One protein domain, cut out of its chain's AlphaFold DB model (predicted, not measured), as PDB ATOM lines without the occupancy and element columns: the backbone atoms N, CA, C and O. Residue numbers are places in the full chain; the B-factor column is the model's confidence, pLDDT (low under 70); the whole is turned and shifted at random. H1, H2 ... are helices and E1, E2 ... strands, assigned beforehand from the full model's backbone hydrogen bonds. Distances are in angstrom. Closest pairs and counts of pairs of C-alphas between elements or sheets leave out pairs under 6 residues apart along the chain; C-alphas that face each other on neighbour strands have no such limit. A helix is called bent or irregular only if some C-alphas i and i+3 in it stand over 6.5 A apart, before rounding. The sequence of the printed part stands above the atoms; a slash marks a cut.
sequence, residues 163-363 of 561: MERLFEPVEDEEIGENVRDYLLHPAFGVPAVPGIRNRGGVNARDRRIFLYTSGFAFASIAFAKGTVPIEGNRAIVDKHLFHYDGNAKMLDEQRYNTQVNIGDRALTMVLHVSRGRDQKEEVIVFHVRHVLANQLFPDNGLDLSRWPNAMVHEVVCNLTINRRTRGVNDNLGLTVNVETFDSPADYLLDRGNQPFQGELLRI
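What this domain is: This is residues 163 to 363 of the 561 residues of an uncharacterized protein of Wolbachia endosymbiont of Drosophila ananassae (UniProt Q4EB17). One strongly twisted sheet of seven strands has the long helices H2 and H3 and the short H1 over one face, while the short helix H4 packs on the opposite face near E7 and E8. The small hairpin of E3 and E4 forms a second sheet beyond the sheet's end where E2 finishes and E5 begins, and the loop of residues 324 to 330 sticks out. The printed part has 201 residues, with four named helices and nine named strands in the order H1 H2 H3 E1 E2 E3 E4 E5 E6 E7 E8 H4 E9. The large sheet is branched at E2 and mixed, with E6 and E7 its parallel pair, and the class is mixed, helices and strands. The whole is compact, with a radius of gyration of the C-alphas of 17.2 A and spans of 51 by 36 by 32 A.

Where its parts are: H1 is residues 163 to 167, beginning at C-alpha 163 (170.851, 206.234, 150.017). H2 is residues 175 to 188, 20.2 A long; it is neither bent nor irregular, but only just: C-alphas 182 and 185 are 6.3 A apart. H3, residues 204 to 223, measures 27.7 A. E1 is residues 227 to 230, and E2, residues 233 to 244, is the longest strand at 33.8 A, ending at C-alpha 244 (168.530, 184.533, 152.327). E3 is residues 249 to 252 and E4 residues 257 to 261. E5, residues 266 to 274, measures 25.9 A; E6, residues 282 to 290, and E7, residues 311 to 319, measure 26.0 A each; E8, residues 334 to 341, measures 23.2 A. H4 is residues 344 to 350, 9.9 A long. E9, residues 358 to 363, is 15.8 A long and ends at C-alpha 363 (177.216, 196.825, 157.580).

How they stand to each other: In the branched sheet E2 has three neighbours, with staggered pairing: E1 beside residues 233 to 237 and E9 beside residues 239 to 244 lie on one side of it, and E5 beside residues 236 to 242 on the other side. All three are antiparallel to E2, with N 230 and O 233 2.8 A apart, N 241 and O 361 2.8 A, and N 240 and O 270 2.8 A. E5 and E6 form an antiparallel hairpin, N 269 and O 286 being 2.9 A apart. E6 and E7 are parallel at 14 degrees, with N 285 and O 313 at 2.8 A. E7 and E8 form an antiparallel hairpin, with N 316 and O 337 at 2.8 A. H3 is on the sheet at a height of 8.4 A, over E5 and only just over E2 and E6 with 3 C-alphas each, and runs along the strands, at 15 degrees to E5 on the local plane. H2 is on the same face, at a height of 8.5 A, over E8. H2 and H3 touch, closest at the C-alphas of Pro 186 and Thr 213, 5.2 A, at a steep tilt of 54 degrees, opposite ways. H1, on that face too but over none of the strands, touches H2. H4 is on the opposite face, over E8, at a height of 8.7 A. E3 and E4 form an antiparallel hairpin, with N 258 and O 250 at 2.8 A; residues 251 to 252 of E3 also pair with residues 295 to 296. Every O i to N i+4 pair is within hydrogen-bond range in H3 and H4, against 8 of 10 in H2 and 0 of 1 in H1, where 2 of 2 O i to N i+3 pairs are.

The domain as a whole: The C-alphas farthest apart are those of Arg 277 and Arg 326, 53.0 A. The printed part has no cut. The links H2 to H3, E6 to E7 and E7 to E8 are long. Mean pLDDT of the printed part is 82.3; it is under 70 at residues 169 to 173, 187 to 202, 276 to 278 and 321 to 332.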
ATOM      1  N   MET A 163     171.392 206.186 148.666       87.56
ATOM      2  CA  MET A 163     170.851 206.234 150.017       87.56
ATOM      3  C   MET A 163     170.067 207.522 150.275       87.56
ATOM      4  O   MET A 163     168.992 207.448 150.842       87.56
ATOM      5  N   GLU A 164     170.569 208.681 149.852       82.88
ATOM      6  CA  GLU A 164     169.836 209.947 149.972       82.88
ATOM      7  C   GLU A 164     168.576 209.941 149.103       82.88
ATOM      8  O   GLU A 164     167.518 210.293 149.596       82.88
ATOM      9  N   ARG A 165     168.647 209.434 147.866       85.38
ATOM     10  CA  ARG A 165     167.489 209.329 146.954       85.38
ATOM     11  C   ARG A 165     166.361 208.437 147.474       85.38
ATOM     12  O   ARG A 165     165.216 208.604 147.065       85.38
ATOM     13  N   LEU A 166     166.684 207.488 148.353       89.06
ATOM     14  CA  LEU A 166     165.701 206.642 149.027       89.06
ATOM     15  C   LEU A 166     164.930 207.391 150.131       89.06
ATOM     16  O   LEU A 166     163.836 206.955 150.471       89.06
ATOM     17  N   PHE A 167     165.472 208.489 150.674       82.38
ATOM     18  CA  PHE A 167     164.851 209.284 151.747       82.38
ATOM     19  C   PHE A 167     164.324 210.641 151.272       82.38
ATOM     20  O   PHE A 167     163.254 211.065 151.696       82.38
ATOM     21  N   GLU A 168     165.067 211.322 150.403       74.94
ATOM     22  CA  GLU A 168     164.734 212.625 149.839       74.94
ATOM     23  C   GLU A 168     164.700 212.522 148.308       74.94
ATOM     24  O   GLU A 168     165.755 212.380 147.671       74.94
ATOM     25  N   PRO A 169     163.511 212.579 147.681       65.94
ATOM     26  CA  PRO A 169     163.438 212.734 146.242       65.94
ATOM     27  C   PRO A 169     164.119 214.031 145.782       65.94
ATOM     28  O   PRO A 169     164.155 215.020 146.517       65.94
ATOM     29  N   VAL A 170     164.657 214.037 144.560       65.00
ATOM     30  CA  VAL A 170     165.031 215.294 143.894       65.00
ATOM     31  C   VAL A 170     163.748 216.113 143.683       65.00
ATOM     32  O   VAL A 170     162.678 215.529 143.516       65.00
ATOM     33  N   GLU A 171     163.832 217.447 143.748       60.84
ATOM     34  CA  GLU A 171     162.672 218.321 143.507       60.84
ATOM     35  C   GLU A 171     161.936 217.904 142.219       60.84
ATOM     36  O   GLU A 171     162.569 217.669 141.192       60.84
ATOM     37  N   ASP A 172     160.606 217.806 142.305       61.16
ATOM     38  CA  ASP A 172     159.689 217.397 141.231       61.16
ATOM     39  C   ASP A 172     159.742 215.918 140.772       61.16
ATOM     40  O   ASP A 172     159.052 215.569 139.814       61.16
ATOM     41  N   GLU A 173     160.461 215.026 141.469       67.50
ATOM     42  CA  GLU A 173     160.465 213.572 141.202       67.50
ATOM     43  C   GLU A 173     159.826 212.755 142.344       67.50
ATOM     44  O   GLU A 173     159.970 213.066 143.527       67.50
ATOM     45  N   GLU A 174     159.155 211.645 142.024       82.44
ATOM     46  CA  GLU A 174     158.805 210.634 143.034       82.44
ATOM     47  C   GLU A 174     160.025 209.753 143.366       82.44
ATOM     48  O   GLU A 174     160.892 209.528 142.520       82.44
ATOM     49  N   ILE A 175     160.078 209.160 144.572       81.69
ATOM     50  CA  ILE A 175     161.165 208.235 144.977       81.69
ATOM     51  C   ILE A 175     161.382 207.138 143.922       81.69
ATOM     52  O   ILE A 175     162.519 206.766 143.632       81.69
ATOM     53  N   GLY A 176     160.298 206.634 143.323       85.19
ATOM     54  CA  GLY A 176     160.357 205.612 142.280       85.19
ATOM     55  C   GLY A 176     161.141 206.052 141.040       85.19
ATOM     56  O   GLY A 176     162.012 205.312 140.581       85.19
ATOM     57  N   GLU A 177     160.872 207.251 140.521       81.81
ATOM     58  CA  GLU A 177     161.563 207.813 139.351       81.81
ATOM     59  C   GLU A 177     163.018 208.144 139.684       81.81
ATOM     60  O   GLU A 177     163.932 207.719 138.976       81.81
ATOM     61  N   ASN A 178     163.240 208.751 140.847       80.12
ATOM     62  CA  ASN A 178     164.561 209.134 141.322       80.12
ATOM     63  C   ASN A 178     165.510 207.925 141.485       80.12
ATOM     64  O   ASN A 178     166.666 207.929 141.045       80.12
ATOM     65  N   VAL A 179     165.017 206.841 142.096       87.12
ATOM     66  CA  VAL A 179     165.766 205.582 142.255       87.12
ATOM     67  C   VAL A 179     165.949 204.875 140.913       87.12
ATOM     68  O   VAL A 179     167.025 204.324 140.653       87.12
ATOM     69  N   ARG A 180     164.925 204.885 140.049       85.56
ATOM     70  CA  ARG A 180     165.003 204.300 138.706       85.56
ATOM     71  C   ARG A 180     166.132 204.945 137.927       85.56
ATOM     72  O   ARG A 180     167.019 204.227 137.471       85.56
ATOM     73  N   ASP A 181     166.140 206.264 137.829       77.88
ATOM     74  CA  ASP A 181     167.091 206.999 137.003       77.88
ATOM     75  C   ASP A 181     168.531 206.838 137.501       77.88
ATOM     76  O   ASP A 181     169.447 206.634 136.699       77.88
ATOM     77  N   TYR A 182     168.730 206.759 138.821       81.69
ATOM     78  CA  TYR A 182     170.025 206.407 139.407       81.69
ATOM     79  C   TYR A 182     170.515 205.011 138.981       81.69
ATOM     80  O   TYR A 182     171.689 204.818 138.661       81.69
ATOM     81  N   LEU A 183     169.627 204.011 138.980       84.06
ATOM     82  CA  LEU A 183     169.969 202.615 138.685       84.06
ATOM     83  C   LEU A 183     169.940 202.269 137.189       84.06
ATOM     84  O   LEU A 183     170.460 201.217 136.802       84.06
ATOM     85  N   LEU A 184     169.409 203.144 136.330       77.19
ATOM     86  CA  LEU A 184     169.499 202.983 134.878       77.19
ATOM     87  C   LEU A 184     170.959 202.981 134.418       77.19
ATOM     88  O   LEU A 184     171.345 202.120 133.628       77.19
ATOM     89  N   HIS A 185     171.796 203.872 134.958       73.44
ATOM     90  CA  HIS A 185     173.208 203.919 134.585       73.44
ATOM     91  C   HIS A 185     173.917 202.562 134.754       73.44
ATOM     92  O   HIS A 185     174.383 202.031 133.752       73.44
ATOM     93  N   PRO A 186     173.967 201.914 135.935       73.62
ATOM     94  CA  PRO A 186     174.615 200.609 136.083       73.62
ATOM     95  C   PRO A 186     173.877 199.458 135.376       73.62
ATOM     96  O   PRO A 186     174.516 198.472 135.026       73.62
ATOM     97  N   ALA A 187     172.559 199.539 135.142       68.69
ATOM     98  CA  ALA A 187     171.811 198.486 134.439       68.69
ATOM     99  C   ALA A 187     172.112 198.413 132.930       68.69
ATOM    100  O   ALA A 187     172.075 197.334 132.330       68.69
ATOM    101  N   PHE A 188     172.455 199.546 132.315       64.25
ATOM    102  CA  PHE A 188     172.831 199.641 130.898       64.25
ATOM    103  C   PHE A 188     174.336 199.828 130.696       64.25
ATOM    104  O   PHE A 188     174.867 199.442 129.656       64.25
ATOM    105  N   GLY A 189     174.989 200.312 131.752       58.66
ATOM    106  CA  GLY A 189     176.396 200.632 131.983       58.66
ATOM    107  C   GLY A 189     177.421 199.532 131.802       58.66
ATOM    108  O   GLY A 189     178.615 199.781 131.923       58.66
ATOM    109  N   VAL A 190     176.960 198.292 131.659       61.34
ATOM    110  CA  VAL A 190     177.747 197.133 132.066       61.34
ATOM    111  C   VAL A 190     178.857 196.870 131.051       61.34
ATOM    112  O   VAL A 190     178.538 196.479 129.916       61.34
ATOM    113  N   PRO A 191     180.140 196.995 131.448       54.31
ATOM    114  CA  PRO A 191     181.254 196.593 130.606       54.31
ATOM    115  C   PRO A 191     181.088 195.130 130.182       54.31
ATOM    116  O   PRO A 191     180.368 194.343 130.815       54.31
ATOM    117  N   ALA A 192     181.688 194.742 129.061       50.59
ATOM    118  CA  ALA A 192     181.570 193.382 128.555       50.59
ATOM    119  C   ALA A 192     182.414 192.419 129.401       50.59
ATOM    120  O   ALA A 192     183.424 191.924 128.926       50.59
ATOM    121  N   VAL A 193     181.984 192.124 130.632       49.72
ATOM    122  CA  VAL A 193     182.803 191.310 131.531       49.72
ATOM    123  C   VAL A 193     182.860 189.855 131.044       49.72
ATOM    124  O   VAL A 193     181.798 189.224 130.898       49.72
ATOM    125  N   PRO A 194     184.059 189.308 130.763       48.00
ATOM    126  CA  PRO A 194     184.238 187.907 130.406       48.00
ATOM    127  C   PRO A 194     183.861 186.970 131.568       48.00
ATOM    128  O   PRO A 194     183.867 187.345 132.733       48.00
ATOM    129  N   GLY A 195     183.525 185.714 131.266       54.94
ATOM    130  CA  GLY A 195     183.408 184.656 132.283       54.94
ATOM    131  C   GLY A 195     182.002 184.372 132.830       54.94
ATOM    132  O   GLY A 195     181.759 183.251 133.284       54.94
ATOM    133  N   ILE A 196     181.034 185.287 132.700       65.38
ATOM    134  CA  ILE A 196     179.638 184.983 133.059       65.38
ATOM    135  C   ILE A 196     179.043 184.009 132.032       65.38
ATOM    136  O   ILE A 196     178.986 184.289 130.837       65.38
ATOM    137  N   ARG A 197     178.587 182.843 132.500       65.50
ATOM    138  CA  ARG A 197     177.936 181.805 131.678       65.50
ATOM    139  C   ARG A 197     176.424 181.778 131.896       65.50
ATOM    140  O   ARG A 197     175.923 182.276 132.908       65.50
ATOM    141  N   ASN A 198     175.708 181.148 130.965       67.81
ATOM    142  CA  ASN A 198     174.287 180.838 131.129       67.81
ATOM    143  C   ASN A 198     174.098 179.931 132.359       67.81
ATOM    144  O   ASN A 198     174.799 178.927 132.491       67.81
ATOM    145  N   ARG A 199     173.154 180.258 133.250       66.25
ATOM    146  CA  ARG A 199     172.844 179.455 134.449       66.25
ATOM    147  C   ARG A 199     171.380 179.630 134.845       66.25
ATOM    148  O   ARG A 199     170.864 180.746 134.837       66.25
ATOM    149  N   GLY A 200     170.720 178.525 135.200       61.62
ATOM    150  CA  GLY A 200     169.334 178.538 135.685       61.62
ATOM    151  C   GLY A 200     168.339 179.129 134.683       61.62
ATOM    152  O   GLY A 200     167.502 179.929 135.076       61.62
ATOM    153  N   GLY A 201     168.483 178.806 133.391       62.12
ATOM    154  CA  GLY A 201     167.583 179.276 132.324       62.12
ATOM    155  C   GLY A 201     167.815 180.714 131.842       62.12
ATOM    156  O   GLY A 201     167.120 181.163 130.938       62.12
ATOM    157  N   VAL A 202     168.805 181.422 132.393       68.75
ATOM    158  CA  VAL A 202     169.099 182.825 132.062       68.75
ATOM    159  C   VAL A 202     170.375 182.919 131.241       68.75
ATOM    160  O   VAL A 202     171.365 182.243 131.542       68.75
ATOM    161  N   ASN A 203     170.362 183.760 130.205       72.44
ATOM    162  CA  ASN A 203     171.551 183.990 129.395       72.44
ATOM    163  C   ASN A 203     172.618 184.789 130.177       72.44
ATOM    164  O   ASN A 203     172.327 185.509 131.133       72.44
ATOM    165  N   ALA A 204     173.874 184.657 129.760       72.94
ATOM    166  CA  ALA A 204     175.022 185.288 130.401       72.94
ATOM    167  C   ALA A 204     174.897 186.815 130.526       72.94
ATOM    168  O   ALA A 204     175.317 187.394 131.525       72.94
ATOM    169  N   ARG A 205     174.304 187.469 129.525       74.06
ATOM    170  CA  ARG A 205     174.184 188.925 129.455       74.06
ATOM    171  C   ARG A 205     173.215 189.466 130.499       74.06
ATOM    172  O   ARG A 205     173.560 190.401 131.212       74.06
ATOM    173  N   ASP A 206     172.037 188.867 130.609       75.50
ATOM    174  CA  ASP A 206     170.995 189.317 131.535       75.50
ATOM    175  C   ASP A 206     171.425 189.055 132.983       75.50
ATOM    176  O   ASP A 206     171.233 189.878 133.877       75.50
ATOM    177  N   ARG A 207     172.122 187.934 133.208       76.88
ATOM    178  CA  ARG A 207     172.772 187.640 134.490       76.88
ATOM    179  C   ARG A 207     173.838 188.682 134.834       76.88
ATOM    180  O   ARG A 207     173.853 189.160 135.961       76.88
ATOM    181  N   ARG A 208     174.677 189.076 133.871       77.50
ATOM    182  CA  ARG A 208     175.702 190.113 134.061       77.50
ATOM    183  C   ARG A 208     175.093 191.459 134.459       77.50
ATOM    184  O   ARG A 208     175.622 192.101 135.357       77.50
ATOM    185  N   ILE A 209     173.977 191.854 133.840       80.00
ATOM    186  CA  ILE A 209     173.259 193.092 134.191       80.00
ATOM    187  C   ILE A 209     172.815 193.064 135.648       80.00
ATOM    188  O   ILE A 209     173.168 193.957 136.406       80.00
ATOM    189  N   PHE A 210     172.122 192.005 136.067       84.62
ATOM    190  CA  PHE A 210     171.699 191.880 137.458       84.62
ATOM    191  C   PHE A 210     172.878 191.915 138.442       84.62
ATOM    192  O   PHE A 210     172.820 192.637 139.437       84.62
ATOM    193  N   LEU A 211     173.943 191.152 138.178       82.31
ATOM    194  CA  LEU A 211     175.118 191.097 139.053       82.31
ATOM    195  C   LEU A 211     175.789 192.470 139.180       82.31
ATOM    196  O   LEU A 211     176.098 192.896 140.288       82.31
ATOM    197  N   TYR A 212     175.939 193.193 138.070       82.56
ATOM    198  CA  TYR A 212     176.548 194.518 138.079       82.56
ATOM    199  C   TYR A 212     175.652 195.559 138.765       82.56
ATOM    200  O   TYR A 212     176.107 196.267 139.658       82.56
ATOM    201  N   THR A 213     174.357 195.622 138.433       86.62
ATOM    202  CA  THR A 213     173.422 196.557 139.082       86.62
ATOM    203  C   THR A 213     173.311 196.298 140.579       86.62
ATOM    204  O   THR A 213     173.320 197.244 141.361       86.62
ATOM    205  N   SER A 214     173.236 195.032 141.002       89.19
ATOM    206  CA  SER A 214     173.162 194.693 142.426       89.19
ATOM    207  C   SER A 214     174.473 194.973 143.162       89.19
ATOM    208  O   SER A 214     174.429 195.570 144.232       89.19
ATOM    209  N   GLY A 215     175.637 194.643 142.593       88.19
ATOM    210  CA  GLY A 215     176.933 194.999 143.182       88.19
ATOM    211  C   GLY A 215     177.110 196.514 143.335       88.19
ATOM    212  O   GLY A 215     177.502 196.992 144.400       88.19
ATOM    213  N   PHE A 216     176.725 197.275 142.306       88.06
ATOM    214  CA  PHE A 216     176.747 198.736 142.318       88.06
ATOM    215  C   PHE A 216     175.786 199.331 143.353       88.06
ATOM    216  O   PHE A 216     176.181 200.207 144.124       88.06
ATOM    217  N   ALA A 217     174.537 198.857 143.404       91.75
ATOM    218  CA  ALA A 217     173.538 199.338 144.357       91.75
ATOM    219  C   ALA A 217     173.939 199.009 145.802       91.75
ATOM    220  O   ALA A 217     173.882 199.883 146.669       91.75
ATOM    221  N   PHE A 218     174.419 197.781 146.040       92.38
ATOM    222  CA  PHE A 218     174.952 197.366 147.333       92.38
ATOM    223  C   PHE A 218     176.062 198.301 147.780       92.38
ATOM    224  O   PHE A 218     175.966 198.866 148.861       92.38
ATOM    225  N   ALA A 219     177.089 198.507 146.954       89.19
ATOM    226  CA  ALA A 219     178.216 199.336 147.342       89.19
ATOM    227  C   ALA A 219     177.839 200.816 147.492       89.19
ATOM    228  O   ALA A 219     178.286 201.455 148.442       89.19
ATOM    229  N   SER A 220     176.957 201.334 146.630       88.62
ATOM    230  CA  SER A 220     176.440 202.701 146.758       88.62
ATOM    231  C   SER A 220     175.794 202.924 148.126       88.62
ATOM    232  O   SER A 220     176.023 203.931 148.783       88.62
ATOM    233  N   ILE A 221     175.010 201.967 148.619       91.19
ATOM    234  CA  ILE A 221     174.358 202.100 149.924       91.19
ATOM    235  C   ILE A 221     175.329 201.764 151.059       91.19
ATOM    236  O   ILE A 221     175.469 202.541 152.007       91.19
ATOM    237  N   ALA A 222     176.005 200.617 150.972       89.88
ATOM    238  CA  ALA A 222     176.884 200.075 152.002       89.88
ATOM    239  C   ALA A 222     178.010 201.048 152.339       89.88
ATOM    240  O   ALA A 222     178.274 201.277 153.515       89.88
ATOM    241  N   PHE A 223     178.620 201.664 151.325       87.62
ATOM    242  CA  PHE A 223     179.736 202.573 151.518       87.62
ATOM    243  C   PHE A 223     179.343 204.045 151.607       87.62
ATOM    244  O   PHE A 223     180.211 204.843 151.928       87.62
ATOM    245  N   ALA A 224     178.086 204.455 151.426       86.25
ATOM    246  CA  ALA A 224     177.714 205.847 151.697       86.25
ATOM    247  C   ALA A 224     177.926 206.210 153.188       86.25
ATOM    248  O   ALA A 224     177.919 205.339 154.063       86.25
ATOM    249  N   LYS A 225     178.104 207.494 153.523       83.00
ATOM    250  CA  LYS A 225     178.269 207.927 154.930       83.00
ATOM    251  C   LYS A 225     177.075 207.457 155.781       83.00
ATOM    252  O   LYS A 225     175.971 207.327 155.279       83.00
ATOM    253  N   GLY A 226     177.273 207.188 157.072       84.06
ATOM    254  CA  GLY A 226     176.183 206.757 157.971       84.06
ATOM    255  C   GLY A 226     175.201 207.870 158.353       84.06
ATOM    256  O   GLY A 226     174.296 207.636 159.143       84.06
ATOM    257  N   THR A 227     175.402 209.085 157.835       85.12
ATOM    258  CA  THR A 227     174.514 210.226 158.056       85.12
ATOM    259  C   THR A 227     174.025 210.769 156.728       85.12
ATOM    260  O   THR A 227     174.872 211.048 155.876       85.12
ATOM    261  N   VAL A 228     172.724 211.002 156.606       80.94
ATOM    262  CA  VAL A 228     172.101 211.667 155.452       80.94
ATOM    263  C   VAL A 228     171.363 212.927 155.895       80.94
ATOM    264  O   VAL A 228     170.870 212.964 157.030       80.94
ATOM    265  N   PRO A 229     171.315 213.970 155.054       77.69
ATOM    266  CA  PRO A 229     170.302 215.004 155.194       77.69
ATOM    267  C   PRO A 229     168.919 214.391 154.923       77.69
ATOM    268  O   PRO A 229     168.746 213.672 153.946       77.69
ATOM    269  N   ILE A 230     167.974 214.617 155.835       76.69
ATOM    270  CA  ILE A 230     166.548 214.355 155.639       76.69
ATOM    271  C   ILE A 230     165.757 215.532 156.212       76.69
ATOM    272  O   ILE A 230     165.894 215.867 157.393       76.69
ATOM    273  N   GLU A 231     164.969 216.185 155.368       73.94
ATOM    274  CA  GLU A 231     164.196 217.399 155.625       73.94
ATOM    275  C   GLU A 231     165.056 218.500 156.270       73.94
ATOM    276  O   GLU A 231     164.666 219.164 157.232       73.94
ATOM    277  N   GLY A 232     166.295 218.645 155.785       72.69
ATOM    278  CA  GLY A 232     167.272 219.605 156.310       72.69
ATOM    279  C   GLY A 232     167.918 219.226 157.653       72.69
ATOM    280  O   GLY A 232     168.770 219.970 158.144       72.69
ATOM    281  N   ASN A 233     167.582 218.072 158.240       78.25
ATOM    282  CA  ASN A 233     168.193 217.548 159.464       78.25
ATOM    283  C   ASN A 233     169.140 216.381 159.169       78.25
ATOM    284  O   ASN A 233     168.955 215.636 158.219       78.25
ATOM    285  N   ARG A 234     170.166 216.175 160.005       83.12
ATOM    286  CA  ARG A 234     171.063 215.016 159.854       83.12
ATOM    287  C   ARG A 234     170.496 213.818 160.604       83.12
ATOM    288  O   ARG A 234     170.423 213.857 161.831       83.12
ATOM    289  N   ALA A 235     170.167 212.755 159.880       85.44
ATOM    290  CA  ALA A 235     169.717 211.493 160.455       85.44
ATOM    291  C   ALA A 235     170.830 210.438 160.423       85.44
ATOM    292  O   ALA A 235     171.688 210.468 159.537       85.44
ATOM    293  N   ILE A 236     170.831 209.520 161.393       89.38
ATOM    294  CA  ILE A 236     171.757 208.381 161.430       89.38
ATOM    295  C   ILE A 236     171.060 207.173 160.811       89.38
ATOM    296  O   ILE A 236     169.945 206.831 161.206       89.38
ATOM    297  N   VAL A 237     171.742 206.525 159.867       91.31
ATOM    298  CA  VAL A 237     171.233 205.366 159.131       91.31
ATOM    299  C   VAL A 237     172.050 204.130 159.473       91.31
ATOM    300  O   VAL A 237     173.231 204.032 159.124       91.31
ATOM    301  N   ASP A 238     171.402 203.165 160.114       92.94
ATOM    302  CA  ASP A 238     171.927 201.821 160.306       92.94
ATOM    303  C   ASP A 238     171.602 200.951 159.088       92.94
ATOM    304  O   ASP A 238     170.462 200.871 158.631       92.94
ATOM    305  N   LYS A 239     172.620 200.273 158.554       93.44
ATOM    306  CA  LYS A 239     172.545 199.566 157.270       93.44
ATOM    307  C   LYS A 239     172.710 198.074 157.471       93.44
ATOM    308  O   LYS A 239     173.640 197.634 158.152       93.44
ATOM    309  N   HIS A 240     171.850 197.303 156.825       93.62
ATOM    310  CA  HIS A 240     171.868 195.852 156.894       93.62
ATOM    311  C   HIS A 240     171.739 195.246 155.499       93.62
ATOM    312  O   HIS A 240     171.025 195.769 154.643       93.62
ATOM    313  N   LEU A 241     172.414 194.122 155.283       92.94
ATOM    314  CA  LEU A 241     172.223 193.244 154.138       92.94
ATOM    315  C   LEU A 241     171.437 192.017 154.603       92.94
ATOM    316  O   LEU A 241     171.826 191.382 155.579       92.94
ATOM    317  N   PHE A 242     170.373 191.651 153.898       92.44
ATOM    318  CA  PHE A 242     169.662 190.408 154.172       92.44
ATOM    319  C   PHE A 242     170.280 189.248 153.386       92.44
ATOM    320  O   PHE A 242     170.342 189.272 152.153       92.44
ATOM    321  N   HIS A 243     170.734 188.225 154.102       88.12
ATOM    322  CA  HIS A 243     171.218 186.975 153.535       88.12
ATOM    323  C   HIS A 243     170.109 185.924 153.602       88.12
ATOM    324  O   HIS A 243     169.738 185.474 154.683       88.12
ATOM    325  N   TYR A 244     169.571 185.554 152.440       88.62
ATOM    326  CA  TYR A 244     168.530 184.533 152.327       88.62
ATOM    327  C   TYR A 244     169.054 183.152 152.723       88.62
ATOM    328  O   TYR A 244     170.180 182.794 152.380       88.62
ATOM    329  N   ASP A 245     168.202 182.342 153.355       87.50
ATOM    330  CA  ASP A 245     168.476 180.917 153.537       87.50
ATOM    331  C   ASP A 245     168.693 180.227 152.178       87.50
ATOM    332  O   ASP A 245     167.981 180.488 151.203       87.50
ATOM    333  N   GLY A 246     169.661 179.309 152.105       80.25
ATOM    334  CA  GLY A 246     170.006 178.599 150.866       80.25
ATOM    335  C   GLY A 246     168.874 177.732 150.291       80.25
ATOM    336  O   GLY A 246     168.934 177.332 149.126       80.25
ATOM    337  N   ASN A 247     167.830 177.452 151.076       84.50
ATOM    338  CA  ASN A 247     166.640 176.726 150.642       84.50
ATOM    339  C   ASN A 247     165.492 177.647 150.214       84.50
ATOM    340  O   ASN A 247     164.473 177.141 149.746       84.50
ATOM    341  N   ALA A 248     165.627 178.969 150.333       88.00
ATOM    342  CA  ALA A 248     164.615 179.907 149.864       88.00
ATOM    343  C   ALA A 248     164.565 179.891 148.326       88.00
ATOM    344  O   ALA A 248     165.506 180.332 147.657       88.00
ATOM    345  N   LYS A 249     163.478 179.360 147.752       91.06
ATOM    346  CA  LYS A 249     163.317 179.169 146.300       91.06
ATOM    347  C   LYS A 249     162.358 180.178 145.680       91.06
ATOM    348  O   LYS A 249     161.366 180.567 146.286       91.06
ATOM    349  N   MET A 250     162.645 180.546 144.434       91.88
ATOM    350  CA  MET A 250     161.673 181.176 143.539       91.88
ATOM    351  C   MET A 250     160.521 180.203 143.269       91.88
ATOM    352  O   MET A 250     160.734 178.987 143.267       91.88
ATOM    353  N   LEU A 251     159.336 180.730 142.976       92.06
ATOM    354  CA  LEU A 251     158.148 179.960 142.613       92.06
ATOM    355  C   LEU A 251     157.949 179.925 141.093       92.06
ATOM    356  O   LEU A 251     158.408 180.826 140.398       92.06
ATOM    357  N   ASP A 252     157.268 178.911 140.570       90.25
ATOM    358  CA  ASP A 252     156.729 178.926 139.206       90.25
ATOM    359  C   ASP A 252     155.343 179.605 139.147       90.25
ATOM    360  O   ASP A 252     154.810 180.067 140.159       90.25
ATOM    361  N   GLU A 253     154.734 179.673 137.959       87.06
ATOM    362  CA  GLU A 253     153.389 180.250 137.767       87.06
ATOM    363  C   GLU A 253     152.283 179.518 138.546       87.06
ATOM    364  O   GLU A 253     151.250 180.108 138.861       87.06
ATOM    365  N   GLN A 254     152.496 178.242 138.884       89.94
ATOM    366  CA  GLN A 254     151.581 177.433 139.692       89.94
ATOM    367  C   GLN A 254     151.886 177.529 141.196       89.94
ATOM    368  O   GLN A 254     151.228 176.868 141.998       89.94
ATOM    369  N   ARG A 255     152.836 178.392 141.583       87.31
ATOM    370  CA  ARG A 255     153.316 178.621 142.950       87.31
ATOM    371  C   ARG A 255     154.040 177.427 143.588       87.31
ATOM    372  O   ARG A 255     154.076 177.322 144.813       87.31
ATOM    373  N   TYR A 256     154.663 176.560 142.792       89.56
ATOM    374  CA  TYR A 256     155.563 175.519 143.295       89.56
ATOM    375  C   TYR A 256     157.016 175.989 143.337       89.56
ATOM    376  O   TYR A 256     157.460 176.775 142.500       89.56
ATOM    377  N   ASN A 257     157.782 175.467 144.298       89.56
ATOM    378  CA  ASN A 257     159.209 175.756 144.422       89.56
ATOM    379  C   ASN A 257     159.982 175.319 143.172       89.56
ATOM    380  O   ASN A 257     159.935 174.160 142.754       89.56
ATOM    381  N   THR A 258     160.773 176.239 142.634       87.88
ATOM    382  CA  THR A 258     161.720 175.976 141.550       87.88
ATOM    383  C   THR A 258     163.092 175.569 142.099       87.88
ATOM    384  O   THR A 258     163.340 175.534 143.304       87.88
ATOM    385  N   GLN A 259     164.036 175.289 141.198       85.44
ATOM    386  CA  GLN A 259     165.437 175.044 141.555       85.44
ATOM    387  C   GLN A 259     166.237 176.335 141.809       85.44
ATOM    388  O   GLN A 259     167.387 176.264 142.240       85.44
ATOM    389  N   VAL A 260     165.666 177.510 141.522       85.19
ATOM    390  CA  VAL A 260     166.368 178.797 141.587       85.19
ATOM    391  C   VAL A 260     166.252 179.375 142.994       85.19
ATOM    392  O   VAL A 260     165.146 179.529 143.506       85.19
ATOM    393  N   ASN A 261     167.383 179.715 143.615       87.50
ATOM    394  CA  ASN A 261     167.381 180.377 144.918       87.50
ATOM    395  C   ASN A 261     166.998 181.851 144.782       87.50
ATOM    396  O   ASN A 261     167.418 182.526 143.841       87.50
ATOM    397  N   ILE A 262     166.285 182.373 145.777       89.25
ATOM    398  CA  ILE A 262     165.952 183.800 145.865       89.25
ATOM    399  C   ILE A 262     167.225 184.636 146.020       89.25
ATOM    400  O   ILE A 262     167.388 185.636 145.326       89.25
ATOM    401  N   GLY A 263     168.168 184.198 146.863       85.19
ATOM    402  CA  GLY A 263     169.435 184.904 147.096       85.19
ATOM    403  C   GLY A 263     170.302 185.086 145.841       85.19
ATOM    404  O   GLY A 263     171.046 186.060 145.748       85.19
ATOM    405  N   ASP A 264     170.149 184.218 144.835       81.94
ATOM    406  CA  ASP A 264     170.847 184.335 143.546       81.94
ATOM    407  C   ASP A 264     170.189 185.367 142.610       81.94
ATOM    408  O   ASP A 264     170.760 185.734 141.581       81.94
ATOM    409  N   ARG A 265     168.972 185.820 142.938       87.56
ATOM    410  CA  ARG A 265     168.127 186.699 142.111       87.56
ATOM    411  C   ARG A 265     167.671 187.968 142.825       87.56
ATOM    412  O   ARG A 265     167.004 188.787 142.198       87.56
ATOM    413  N   ALA A 266     168.060 188.163 144.082       91.38
ATOM    414  CA  ALA A 266     167.779 189.372 144.840       91.38
ATOM    415  C   ALA A 266     169.020 189.923 145.550       91.38
ATOM    416  O   ALA A 266     169.831 189.195 146.124       91.38
ATOM    417  N   LEU A 267     169.156 191.242 145.534       94.31
ATOM    418  CA  LEU A 267     169.811 191.991 146.600       94.31
ATOM    419  C   LEU A 267     168.706 192.554 147.489       94.31
ATOM    420  O   LEU A 267     167.777 193.167 146.969       94.31
ATOM    421  N   THR A 268     168.840 192.381 148.800       96.12
ATOM    422  CA  THR A 268     167.904 192.939 149.777       96.12
ATOM    423  C   THR A 268     168.692 193.632 150.872       96.12
ATOM    424  O   THR A 268     169.528 193.011 151.527       96.12
ATOM    425  N   MET A 269     168.443 194.924 151.051       97.19
ATOM    426  CA  MET A 269     169.062 195.746 152.084       97.19
ATOM    427  C   MET A 269     167.987 196.377 152.957       97.19
ATOM    428  O   MET A 269     166.900 196.689 152.478       97.19
ATOM    429  N   VAL A 270     168.308 196.574 154.231       97.19
ATOM    430  CA  VAL A 270     167.426 197.246 155.185       97.19
ATOM    431  C   VAL A 270     168.150 198.442 155.782       97.19
ATOM    432  O   VAL A 270     169.249 198.300 156.327       97.19
ATOM    433  N   LEU A 271     167.537 199.615 155.662       95.81
ATOM    434  CA  LEU A 271     168.045 200.877 156.190       95.81
ATOM    435  C   LEU A 271     167.125 201.327 157.310       95.81
ATOM    436  O   LEU A 271     165.962 201.619 157.064       95.81
ATOM    437  N   HIS A 272     167.638 201.369 158.532       94.31
ATOM    438  CA  HIS A 272     166.910 201.899 159.677       94.31
ATOM    439  C   HIS A 272     167.395 203.308 159.966       94.31
ATOM    440  O   HIS A 272     168.594 203.536 160.136       94.31
ATOM    441  N   VAL A 273     166.463 204.248 160.016       90.81
ATOM    442  CA  VAL A 273     166.735 205.634 160.365       90.81
ATOM    443  C   VAL A 273     166.282 205.881 161.787       90.81
ATOM    444  O   VAL A 273     165.095 205.804 162.107       90.81
ATOM    445  N   SER A 274     167.245 206.259 162.622       81.56
ATOM    446  CA  SER A 274     166.959 206.829 163.931       81.56
ATOM    447  C   SER A 274     167.022 208.349 163.826       81.56
ATOM    448  O   SER A 274     168.074 208.953 163.588       81.56
ATOM    449  N   ARG A 275     165.857 208.978 163.970       73.50
ATOM    450  CA  ARG A 275     165.741 210.421 164.175       73.50
ATOM    451  C   ARG A 275     165.638 210.686 165.689       73.50
ATOM    452  O   ARG A 275     165.467 209.750 166.466       73.50
ATOM    453  N   GLY A 276     165.859 211.920 166.151       65.50
ATOM    454  CA  GLY A 276     165.875 212.248 167.591       65.50
ATOM    455  C   GLY A 276     164.601 211.817 168.348       65.50
ATOM    456  O   GLY A 276     163.619 211.427 167.729       65.50
ATOM    457  N   ARG A 277     164.591 211.928 169.691       59.34
ATOM    458  CA  ARG A 277     163.562 211.350 170.600       59.34
ATOM    459  C   ARG A 277     162.084 211.594 170.241       59.34
ATOM    460  O   ARG A 277     161.250 210.831 170.715       59.34
ATOM    461  N   ASP A 278     161.776 212.613 169.443       64.44
ATOM    462  CA  ASP A 278     160.409 213.052 169.142       64.44
ATOM    463  C   ASP A 278     159.966 212.768 167.689       64.44
ATOM    464  O   ASP A 278     158.885 213.194 167.286       64.44
ATOM    465  N   GLN A 279     160.778 212.068 166.884       70.38
ATOM    466  CA  GLN A 279     160.454 211.737 165.489       70.38
ATOM    467  C   GLN A 279     160.225 210.231 165.297       70.38
ATOM    468  O   GLN A 279     160.877 209.406 165.938       70.38
ATOM    469  N   LYS A 280     159.276 209.875 164.418       76.50
ATOM    470  CA  LYS A 280     158.952 208.477 164.092       76.50
ATOM    471  C   LYS A 280     160.164 207.834 163.409       76.50
ATOM    472  O   LYS A 280     160.775 208.439 162.532       76.50
ATOM    473  N   GLU A 281     160.524 206.630 163.840       89.19
ATOM    474  CA  GLU A 281     161.557 205.840 163.170       89.19
ATOM    475  C   GLU A 281     161.064 205.378 161.796       89.19
ATOM    476  O   GLU A 281     159.867 205.146 161.594       89.19
ATOM    477  N   GLU A 282     161.994 205.206 160.865       91.88
ATOM    478  CA  GLU A 282     161.707 204.760 159.502       91.88
ATOM    479  C   GLU A 282     162.599 203.574 159.146       91.88
ATOM    480  O   GLU A 282     163.776 203.519 159.512       91.88
ATOM    481  N   VAL A 283     162.036 202.616 158.419       95.44
ATOM    482  CA  VAL A 283     162.747 201.473 157.856       95.44
ATOM    483  C   VAL A 283     162.501 201.439 156.357       95.44
ATOM    484  O   VAL A 283     161.362 201.345 155.913       95.44
ATOM    485  N   ILE A 284     163.571 201.455 155.572       96.06
ATOM    486  CA  ILE A 284     163.506 201.189 154.137       96.06
ATOM    487  C   ILE A 284     163.929 199.751 153.883       96.06
ATOM    488  O   ILE A 284     165.050 199.362 154.216       96.06
ATOM    489  N   VAL A 285     163.051 198.980 153.251       97.62
ATOM    490  CA  VAL A 285     163.367 197.672 152.681       97.62
ATOM    491  C   VAL A 285     163.626 197.860 151.192       97.62
ATOM    492  O   VAL A 285     162.708 198.045 150.397       97.62
ATOM    493  N   PHE A 286     164.897 197.837 150.806       97.75
ATOM    494  CA  PHE A 286     165.326 198.060 149.431       97.75
ATOM    495  C   PHE A 286     165.654 196.733 148.746       97.75
ATOM    496  O   PHE A 286     166.543 195.995 149.184       97.75
ATOM    497  N   HIS A 287     164.973 196.451 147.638       96.69
ATOM    498  CA  HIS A 287     165.194 195.264 146.824       96.69
ATOM    499  C   HIS A 287     165.682 195.617 145.419       96.69
ATOM    500  O   HIS A 287     165.081 196.444 144.740       96.69
ATOM    501  N   VAL A 288     166.678 194.881 144.925       94.56
ATOM    502  CA  VAL A 288     166.960 194.749 143.486       94.56
ATOM    503  C   VAL A 288     166.716 193.302 143.092       94.56
ATOM    504  O   VAL A 288     167.405 192.407 143.579       94.56
ATOM    505  N   ARG A 289     165.736 193.062 142.221       92.56
ATOM    506  CA  ARG A 289     165.254 191.730 141.842       92.56
ATOM    507  C   ARG A 289     165.462 191.482 140.355       92.56
ATOM    508  O   ARG A 289     165.144 192.326 139.524       92.56
ATOM    509  N   HIS A 290     165.958 190.302 140.009       88.81
ATOM    510  CA  HIS A 290     165.959 189.815 138.635       88.81
ATOM    511  C   HIS A 290     164.654 189.063 138.373       88.81
ATOM    512  O   HIS A 290     164.472 187.948 138.865       88.81
ATOM    513  N   VAL A 291     163.758 189.662 137.590       83.81
ATOM    514  CA  VAL A 291     162.483 189.037 137.226       83.81
ATOM    515  C   VAL A 291     162.706 188.089 136.055       83.81
ATOM    516  O   VAL A 291     163.216 188.482 135.005       83.81
ATOM    517  N   LEU A 292     162.335 186.826 136.245       80.38
ATOM    518  CA  LEU A 292     162.502 185.775 135.249       80.38
ATOM    519  C   LEU A 292     161.162 185.435 134.609       80.38
ATOM    520  O   LEU A 292     160.118 185.491 135.255       80.38
ATOM    521  N   ALA A 293     161.197 185.050 133.334       77.25
ATOM    522  CA  ALA A 293     160.005 184.564 132.654       77.25
ATOM    523  C   ALA A 293     159.465 183.321 133.382       77.25
ATOM    524  O   ALA A 293     160.210 182.366 133.615       77.25
ATOM    525  N   ASN A 294     158.175 183.350 133.717       81.50
ATOM    526  CA  ASN A 294     157.425 182.249 134.327       81.50
ATOM    527  C   ASN A 294     157.920 181.844 135.734       81.50
ATOM    528  O   ASN A 294     157.695 180.713 136.167       81.50
ATOM    529  N   GLN A 295     158.618 182.742 136.441       86.25
ATOM    530  CA  GLN A 295     158.990 182.555 137.846       86.25
ATOM    531  C   GLN A 295     158.633 183.790 138.669       86.25
ATOM    532  O   GLN A 295     158.712 184.919 138.186       86.25
ATOM    533  N   LEU A 296     158.274 183.571 139.927       89.06
ATOM    534  CA  LEU A 296     157.750 184.580 140.836       89.06
ATOM    535  C   LEU A 296     158.537 184.569 142.148       89.06
ATOM    536  O   LEU A 296     158.987 183.521 142.616       89.06
ATOM    537  N   PHE A 297     158.685 185.741 142.759       92.06
ATOM    538  CA  PHE A 297     159.108 185.818 144.155       92.06
ATOM    539  C   PHE A 297     157.937 185.374 145.049       92.06
ATOM    540  O   PHE A 297     156.797 185.738 144.746       92.06
ATOM    541  N   PRO A 298     158.184 184.598 146.120       91.31
ATOM    542  CA  PRO A 298     157.174 184.353 147.139       91.31
ATOM    543  C   PRO A 298     156.674 185.661 147.743       91.31
ATOM    544  O   PRO A 298     157.426 186.630 147.862       91.31
ATOM    545  N   ASP A 299     155.414 185.644 148.153       90.75
ATOM    546  CA  ASP A 299     154.774 186.748 148.852       90.75
ATOM    547  C   ASP A 299     155.101 186.657 150.347       90.75
ATOM    548  O   ASP A 299     154.290 186.214 151.155       90.75
ATOM    549  N   ASN A 300     156.364 186.949 150.664       93.62
ATOM    550  CA  ASN A 300     156.940 186.892 152.001       93.62
ATOM    551  C   ASN A 300     157.584 188.244 152.329       93.62
ATOM    552  O   ASN A 300     158.193 188.878 151.464       93.62
ATOM    553  N   GLY A 301     157.484 188.668 153.589       92.88
ATOM    554  CA  GLY A 301     158.122 189.887 154.098       92.88
ATOM    555  C   GLY A 301     159.457 189.609 154.787       92.88
ATOM    556  O   GLY A 301     159.866 188.464 154.965       92.88
ATOM    557  N   LEU A 302     160.158 190.653 155.220       95.56
ATOM    558  CA  LEU A 302     161.238 190.526 156.205       95.56
ATOM    559  C   LEU A 302     160.697 190.571 157.640       95.56
ATOM    560  O   LEU A 302     159.758 191.309 157.932       95.56
ATOM    561  N   ASP A 303     161.334 189.836 158.556       94.56
ATOM    562  CA  ASP A 303     161.111 190.037 159.991       94.56
ATOM    563  C   ASP A 303     161.796 191.337 160.444       94.56
ATOM    564  O   ASP A 303     163.019 191.420 160.574       94.56
ATOM    565  N   LEU A 304     160.975 192.361 160.671       95.56
ATOM    566  CA  LEU A 304     161.386 193.690 161.120       95.56
ATOM    567  C   LEU A 304     160.961 193.964 162.575       95.56
ATOM    568  O   LEU A 304     160.929 195.114 163.011       95.56
ATOM    569  N   SER A 305     160.671 192.917 163.358       91.69
ATOM    570  CA  SER A 305     160.213 193.014 164.757       91.69
ATOM    571  C   SER A 305     161.168 193.766 165.693       91.69
ATOM    572  O   SER A 305     160.761 194.218 166.764       91.69
ATOM    573  N   ARG A 306     162.430 193.951 165.284       92.88
ATOM    574  CA  ARG A 306     163.438 194.753 165.997       92.88
ATOM    575  C   ARG A 306     163.118 196.254 166.017       92.88
ATOM    576  O   ARG A 306     163.630 196.943 166.895       92.88
ATOM    577  N   TRP A 307     162.270 196.737 165.105       93.88
ATOM    578  CA  TRP A 307     161.850 198.141 164.994       93.88
ATOM    579  C   TRP A 307     160.319 198.267 164.986       93.88
ATOM    580  O   TRP A 307     159.744 198.778 164.026       93.88
ATOM    581  N   PRO A 308     159.621 197.806 166.040       92.06
ATOM    582  CA  PRO A 308     158.182 197.521 166.003       92.06
ATOM    583  C   PRO A 308     157.285 198.744 165.757       92.06
ATOM    584  O   PRO A 308     156.125 198.581 165.399       92.06
ATOM    585  N   ASN A 309     157.812 199.956 165.949       89.50
ATOM    586  CA  ASN A 309     157.073 201.213 165.804       89.50
ATOM    587  C   ASN A 309     157.494 202.022 164.565       89.50
ATOM    588  O   ASN A 309     157.023 203.149 164.390       89.50
ATOM    589  N   ALA A 310     158.409 201.498 163.746       93.06
ATOM    590  CA  ALA A 310     158.911 202.214 162.584       93.06
ATOM    591  C   ALA A 310     157.895 202.205 161.435       93.06
ATOM    592  O   ALA A 310     157.228 201.205 161.189       93.06
ATOM    593  N   MET A 311     157.805 203.308 160.698       94.00
ATOM    594  CA  MET A 311     157.149 203.300 159.391       94.00
ATOM    595  C   MET A 311     158.016 202.511 158.405       94.00
ATOM    596  O   MET A 311     159.241 202.635 158.447       94.00
ATOM    597  N   VAL A 312     157.412 201.700 157.539       95.75
ATOM    598  CA  VAL A 312     158.154 200.878 156.573       95.75
ATOM    599  C   VAL A 312     157.908 201.386 155.161       95.75
ATOM    600  O   VAL A 312     156.762 201.503 154.743       95.75
ATOM    601  N   HIS A 313     158.977 201.623 154.409       95.12
ATOM    602  CA  HIS A 313     158.926 201.865 152.971       95.12
ATOM    603  C   HIS A 313     159.581 200.688 152.252       95.12
ATOM    604  O   HIS A 313     160.774 200.437 152.426       95.12
ATOM    605  N   GLU A 314     158.826 199.952 151.443       96.81
ATOM    606  CA  GLU A 314     159.396 198.932 150.571       96.81
ATOM    607  C   GLU A 314     159.641 199.527 149.183       96.81
ATOM    608  O   GLU A 314     158.716 199.992 148.522       96.81
ATOM    609  N   VAL A 315     160.898 199.504 148.743       97.12
ATOM    610  CA  VAL A 315     161.326 199.976 147.424       97.12
ATOM    611  C   VAL A 315     161.800 198.773 146.618       97.12
ATOM    612  O   VAL A 315     162.859 198.202 146.889       97.12
ATOM    613  N   VAL A 316     161.019 198.372 145.615       95.81
ATOM    614  CA  VAL A 316     161.268 197.175 144.803       95.81
ATOM    615  C   VAL A 316     161.699 197.557 143.395       95.81
ATOM    616  O   VAL A 316     160.882 197.952 142.566       95.81
ATOM    617  N   CYS A 317     162.984 197.367 143.101       94.31
ATOM    618  CA  CYS A 317     163.565 197.544 141.774       94.31
ATOM    619  C   CYS A 317     163.546 196.214 141.009       94.31
ATOM    620  O   CYS A 317     164.333 195.311 141.297       94.31
ATOM    621  N   ASN A 318     162.669 196.084 140.019       91.12
ATOM    622  CA  ASN A 318     162.529 194.890 139.195       91.12
ATOM    623  C   ASN A 318     163.257 195.055 137.858       91.12
ATOM    624  O   ASN A 318     162.871 195.857 137.008       91.12
ATOM    625  N   LEU A 319     164.282 194.232 137.652       86.94
ATOM    626  CA  LEU A 319     165.001 194.113 136.391       86.94
ATOM    627  C   LEU A 319     164.309 193.066 135.506       86.94
ATOM    628  O   LEU A 319     164.467 191.862 135.710       86.94
ATOM    629  N   THR A 320     163.548 193.543 134.522       78.25
ATOM    630  CA  THR A 320     162.877 192.754 133.480       78.25
ATOM    631  C   THR A 320     163.666 192.853 132.178       78.25
ATOM    632  O   THR A 320     163.473 193.756 131.363       78.25
ATOM    633  N   ILE A 321     164.591 191.925 131.957       64.94
ATOM    634  CA  ILE A 321     165.547 192.036 130.851       64.94
ATOM    635  C   ILE A 321     164.987 191.325 129.608       64.94
ATOM    636  O   ILE A 321     165.377 190.216 129.273       64.94
ATOM    637  N   ASN A 322     164.040 191.961 128.904       55.38
ATOM    638  CA  ASN A 322     163.476 191.458 127.642       55.38
ATOM    639  C   ASN A 322     163.535 192.533 126.539       55.38
ATOM    640  O   ASN A 322     162.598 193.290 126.330       55.38
ATOM    641  N   ARG A 323     164.628 192.589 125.759       49.81
ATOM    642  CA  ARG A 323     164.824 193.587 124.674       49.81
ATOM    643  C   ARG A 323     163.991 193.353 123.391       49.81
ATOM    644  O   ARG A 323     164.340 193.890 122.340       49.81
ATOM    645  N   ARG A 324     162.945 192.514 123.400       41.28
ATOM    646  CA  ARG A 324     162.196 192.173 122.167       41.28
ATOM    647  C   ARG A 324     161.026 193.101 121.831       41.28
ATOM    648  O   ARG A 324     160.555 193.043 120.699       41.28
ATOM    649  N   THR A 325     160.611 193.999 122.714       37.44
ATOM    650  CA  THR A 325     159.650 195.057 122.373       37.44
ATOM    651  C   THR A 325     160.379 196.227 121.715       37.44
ATOM    652  O   THR A 325     160.763 197.208 122.338       37.44
ATOM    653  N   ARG A 326     160.624 196.092 120.404       36.56
ATOM    654  CA  ARG A 326     160.891 197.240 119.532       36.56
ATOM    655  C   ARG A 326     159.582 197.996 119.343       36.56
ATOM    656  O   ARG A 326     158.703 197.510 118.637       36.56
ATOM    657  N   GLY A 327     159.512 199.190 119.905       35.72
ATOM    658  CA  GLY A 327     158.449 200.146 119.636       35.72
ATOM    659  C   GLY A 327     157.817 200.622 120.929       35.72
ATOM    660  O   GLY A 327     157.343 199.805 121.706       35.72
ATOM    661  N   VAL A 328     157.771 201.946 121.067       32.06
ATOM    662  CA  VAL A 328     157.257 202.718 122.206       32.06
ATOM    663  C   VAL A 328     158.287 202.896 123.331       32.06
ATOM    664  O   VAL A 328     159.090 202.011 123.611       32.06
ATOM    665  N   ASN A 329     158.305 204.107 123.889       41.72
ATOM    666  CA  ASN A 329     159.172 204.641 124.946       41.72
ATOM    667  C   ASN A 329     159.032 203.914 126.305       41.72
ATOM    668  O   ASN A 329     159.008 204.554 127.351       41.72
ATOM    669  N   ASP A 330     158.941 202.587 126.321       41.00
ATOM    670  CA  ASP A 330     158.518 201.840 127.500       41.00
ATOM    671  C   ASP A 330     159.703 201.148 128.168       41.00
ATOM    672  O   ASP A 330     160.243 200.169 127.658       41.00
ATOM    673  N   ASN A 331     160.084 201.706 129.322       48.56
ATOM    674  CA  ASN A 331     160.905 201.145 130.394       48.56
ATOM    675  C   ASN A 331     162.102 200.309 129.935       48.56
ATOM    676  O   ASN A 331     161.967 199.144 129.575       48.56
ATOM    677  N   LEU A 332     163.293 200.900 130.057       56.53
ATOM    678  CA  LEU A 332     164.621 200.293 129.953       56.53
ATOM    679  C   LEU A 332     164.801 199.093 130.920       56.53
ATOM    680  O   LEU A 332     165.660 199.101 131.784       56.53
ATOM    681  N   GLY A 333     163.975 198.053 130.841       71.44
ATOM    682  CA  GLY A 333     164.025 196.834 131.644       71.44
ATOM    683  C   GLY A 333     164.091 197.012 133.163       71.44
ATOM    684  O   GLY A 333     164.405 196.040 133.833       71.44
ATOM    685  N   LEU A 334     163.834 198.203 133.707       82.69
ATOM    686  CA  LEU A 334     163.885 198.516 135.131       82.69
ATOM    687  C   LEU A 334     162.588 199.224 135.518       82.69
ATOM    688  O   LEU A 334     162.268 200.286 134.978       82.69
ATOM    689  N   THR A 335     161.855 198.630 136.454       87.38
ATOM    690  CA  THR A 335     160.703 199.255 137.107       87.38
ATOM    691  C   THR A 335     160.977 199.384 138.597       87.38
ATOM    692  O   THR A 335     161.641 198.528 139.180       87.38
ATOM    693  N   VAL A 336     160.493 200.463 139.207       91.19
ATOM    694  CA  VAL A 336     160.643 200.715 140.641       91.19
ATOM    695  C   VAL A 336     159.257 200.930 141.221       91.19
ATOM    696  O   VAL A 336     158.544 201.828 140.786       91.19
ATOM    697  N   ASN A 337     158.883 200.085 142.177       92.69
ATOM    698  CA  ASN A 337     157.637 200.207 142.924       92.69
ATOM    699  C   ASN A 337     157.966 200.639 144.351       92.69
ATOM    700  O   ASN A 337     158.915 200.114 144.938       92.69
ATOM    701  N   VAL A 338     157.183 201.564 144.896       94.38
ATOM    702  CA  VAL A 338     157.326 202.042 146.271       94.38
ATOM    703  C   VAL A 338     156.003 201.834 146.993       94.38
ATOM    704  O   VAL A 338     154.969 202.323 146.546       94.38
ATOM    705  N   GLU A 339     156.039 201.114 148.108       95.31
ATOM    706  CA  GLU A 339     154.889 200.894 148.987       95.31
ATOM    707  C   GLU A 339     155.241 201.340 150.405       95.31
ATOM    708  O   GLU A 339     156.382 201.201 150.843       95.31
ATOM    709  N   THR A 340     154.277 201.920 151.119       95.12
ATOM    710  CA  THR A 340     154.475 202.436 152.482       95.12
ATOM    711  C   THR A 340     153.480 201.792 153.433       95.12
ATOM    712  O   THR A 340     152.299 201.673 153.113       95.12
ATOM    713  N   PHE A 341     153.965 201.408 154.609       95.62
ATOM    714  CA  PHE A 341     153.213 200.730 155.653       95.62
ATOM    715  C   PHE A 341     153.403 201.456 156.984       95.62
ATOM    716  O   PHE A 341     154.509 201.885 157.326       95.62
ATOM    717  N   ASP A 342     152.329 201.558 157.764       94.75
ATOM    718  CA  ASP A 342     152.340 202.300 159.025       94.75
ATOM    719  C   ASP A 342     153.209 201.647 160.108       94.75
ATOM    720  O   ASP A 342     153.707 202.360 160.993       94.75
ATOM    721  N   SER A 343     153.400 200.325 160.019       95.19
ATOM    722  CA  SER A 343     154.190 199.515 160.945       95.19
ATOM    723  C   SER A 343     154.795 198.260 160.282       95.19
ATOM    724  O   SER A 343     154.315 197.809 159.236       95.19
ATOM    725  N   PRO A 344     155.793 197.608 160.915       96.62
ATOM    726  CA  PRO A 344     156.295 196.302 160.483       96.62
ATOM    727  C   PRO A 344     155.250 195.187 160.477       96.62
ATOM    728  O   PRO A 344     155.375 194.238 159.707       96.62
ATOM    729  N   ALA A 345     154.249 195.272 161.358       95.56
ATOM    730  CA  ALA A 345     153.189 194.275 161.443       95.56
ATOM    731  C   ALA A 345     152.273 194.350 160.216       95.56
ATOM    732  O   ALA A 345     151.943 193.311 159.648       95.56
ATOM    733  N   ASP A 346     151.930 195.566 159.779       96.38
ATOM    734  CA  ASP A 346     151.132 195.790 158.569       96.38
ATOM    735  C   ASP A 346     151.896 195.338 157.321       96.38
ATOM    736  O   ASP A 346     151.343 194.631 156.482       96.38
ATOM    737  N   TYR A 347     153.192 195.663 157.249       97.31
ATOM    738  CA  TYR A 347     154.085 195.191 156.189       97.31
ATOM    739  C   TYR A 347     154.117 193.659 156.095       97.31
ATOM    740  O   TYR A 347     153.919 193.090 155.022       97.31
ATOM    741  N   LEU A 348     154.350 192.970 157.216       95.88
ATOM    742  CA  LEU A 348     154.429 191.512 157.213       95.88
ATOM    743  C   LEU A 348     153.074 190.875 156.874       95.88
ATOM    744  O   LEU A 348     153.045 189.869 156.168       95.88
ATOM    745  N   LEU A 349     151.969 191.455 157.355       95.69
ATOM    746  CA  LEU A 349     150.615 190.994 157.053       95.69
ATOM    747  C   LEU A 349     150.313 191.067 155.553       95.69
ATOM    748  O   LEU A 349     149.773 190.107 155.005       95.69
ATOM    749  N   ASP A 350     150.669 192.181 154.913       95.81
ATOM    750  CA  ASP A 350     150.485 192.380 153.476       95.81
ATOM    751  C   ASP A 350     151.337 191.396 152.657       95.81
ATOM    752  O   ASP A 350     150.846 190.780 151.714       95.81
ATOM    753  N   ARG A 351     152.570 191.129 153.104       94.06
ATOM    754  CA  ARG A 351     153.492 190.155 152.496       94.06
ATOM    755  C   ARG A 351     153.264 188.719 152.985       94.06
ATOM    756  O   ARG A 351     154.190 188.035 153.430       94.06
ATOM    757  N   GLY A 352     152.005 188.281 152.977       90.88
ATOM    758  CA  GLY A 352     151.601 186.891 153.232       90.88
ATOM    759  C   GLY A 352     151.741 186.390 154.677       90.88
ATOM    760  O   GLY A 352     151.521 185.202 154.934       90.88
ATOM    761  N   ASN A 353     152.087 187.261 155.631       92.44
ATOM    762  CA  ASN A 353     152.300 186.950 157.050       92.44
ATOM    763  C   ASN A 353     153.341 185.839 157.302       92.44
ATOM    764  O   ASN A 353     153.285 185.121 158.305       92.44
ATOM    765  N   GLN A 354     154.287 185.669 156.375       91.44
ATOM    766  CA  GLN A 354     155.391 184.720 156.492       91.44
ATOM    767  C   GLN A 354     156.717 185.430 156.224       91.44
ATOM    768  O   GLN A 354     156.922 185.943 155.122       91.44
ATOM    769  N   PRO A 355     157.651 185.453 157.191       93.44
ATOM    770  CA  PRO A 355     158.942 186.069 156.960       93.44
ATOM    771  C   PRO A 355     159.806 185.188 156.054       93.44
ATOM    772  O   PRO A 355     159.779 183.952 156.128       93.44
ATOM    773  N   PHE A 356     160.629 185.817 155.222       93.56
ATOM    774  CA  PHE A 356     161.759 185.147 154.599       93.56
ATOM    775  C   PHE A 356     162.673 184.569 155.679       93.56
ATOM    776  O   PHE A 356     163.032 185.244 156.642       93.56
ATOM    777  N   GLN A 357     163.086 183.318 155.486       91.56
ATOM    778  CA  GLN A 357     164.140 182.717 156.293       91.56
ATOM    779  C   GLN A 357     165.493 183.267 155.836       91.56
ATOM    780  O   GLN A 357     165.766 183.345 154.634       91.56
ATOM    781  N   GLY A 358     166.326 183.661 156.791       89.06
ATOM    782  CA  GLY A 358     167.605 184.303 156.526       89.06
ATOM    783  C   GLY A 358     168.072 185.142 157.707       89.06
ATOM    784  O   GLY A 358     167.513 185.066 158.800       89.06
ATOM    785  N   GLU A 359     169.095 185.958 157.475       88.19
ATOM    786  CA  GLU A 359     169.716 186.783 158.508       88.19
ATOM    787  C   GLU A 359     169.964 188.221 158.033       88.19
ATOM    788  O   GLU A 359     170.364 188.455 156.892       88.19
ATOM    789  N   LEU A 360     169.758 189.194 158.929       89.56
ATOM    790  CA  LEU A 360     170.144 190.591 158.723       89.56
ATOM    791  C   LEU A 360     171.574 190.830 159.217       89.56
ATOM    792  O   LEU A 360     171.830 190.930 160.416       89.56
ATOM    793  N   LEU A 361     172.489 190.994 158.270       87.75
ATOM    794  CA  LEU A 361     173.906 191.238 158.502       87.75
ATOM    795  C   LEU A 361     174.168 192.744 158.575       87.75
ATOM    796  O   LEU A 361     173.893 193.469 157.618       87.75
ATOM    797  N   ARG A 362     174.703 193.238 159.695       88.56
ATOM    798  CA  ARG A 362     175.006 194.671 159.855       88.56
ATOM    799  C   ARG A 362     176.222 195.072 159.017       88.56
ATOM    800  O   ARG A 362     177.247 194.399 159.035       88.56
ATOM    801  N   ILE A 363     176.129 196.222 158.355       88.31
ATOM    802  CA  ILE A 363     177.216 196.825 157.580       88.31
ATOM    803  C   ILE A 363     177.886 197.910 158.435       88.31
ATOM    804  O   ILE A 363     177.228 198.844 158.893       88.31
TER     805      ILE A 363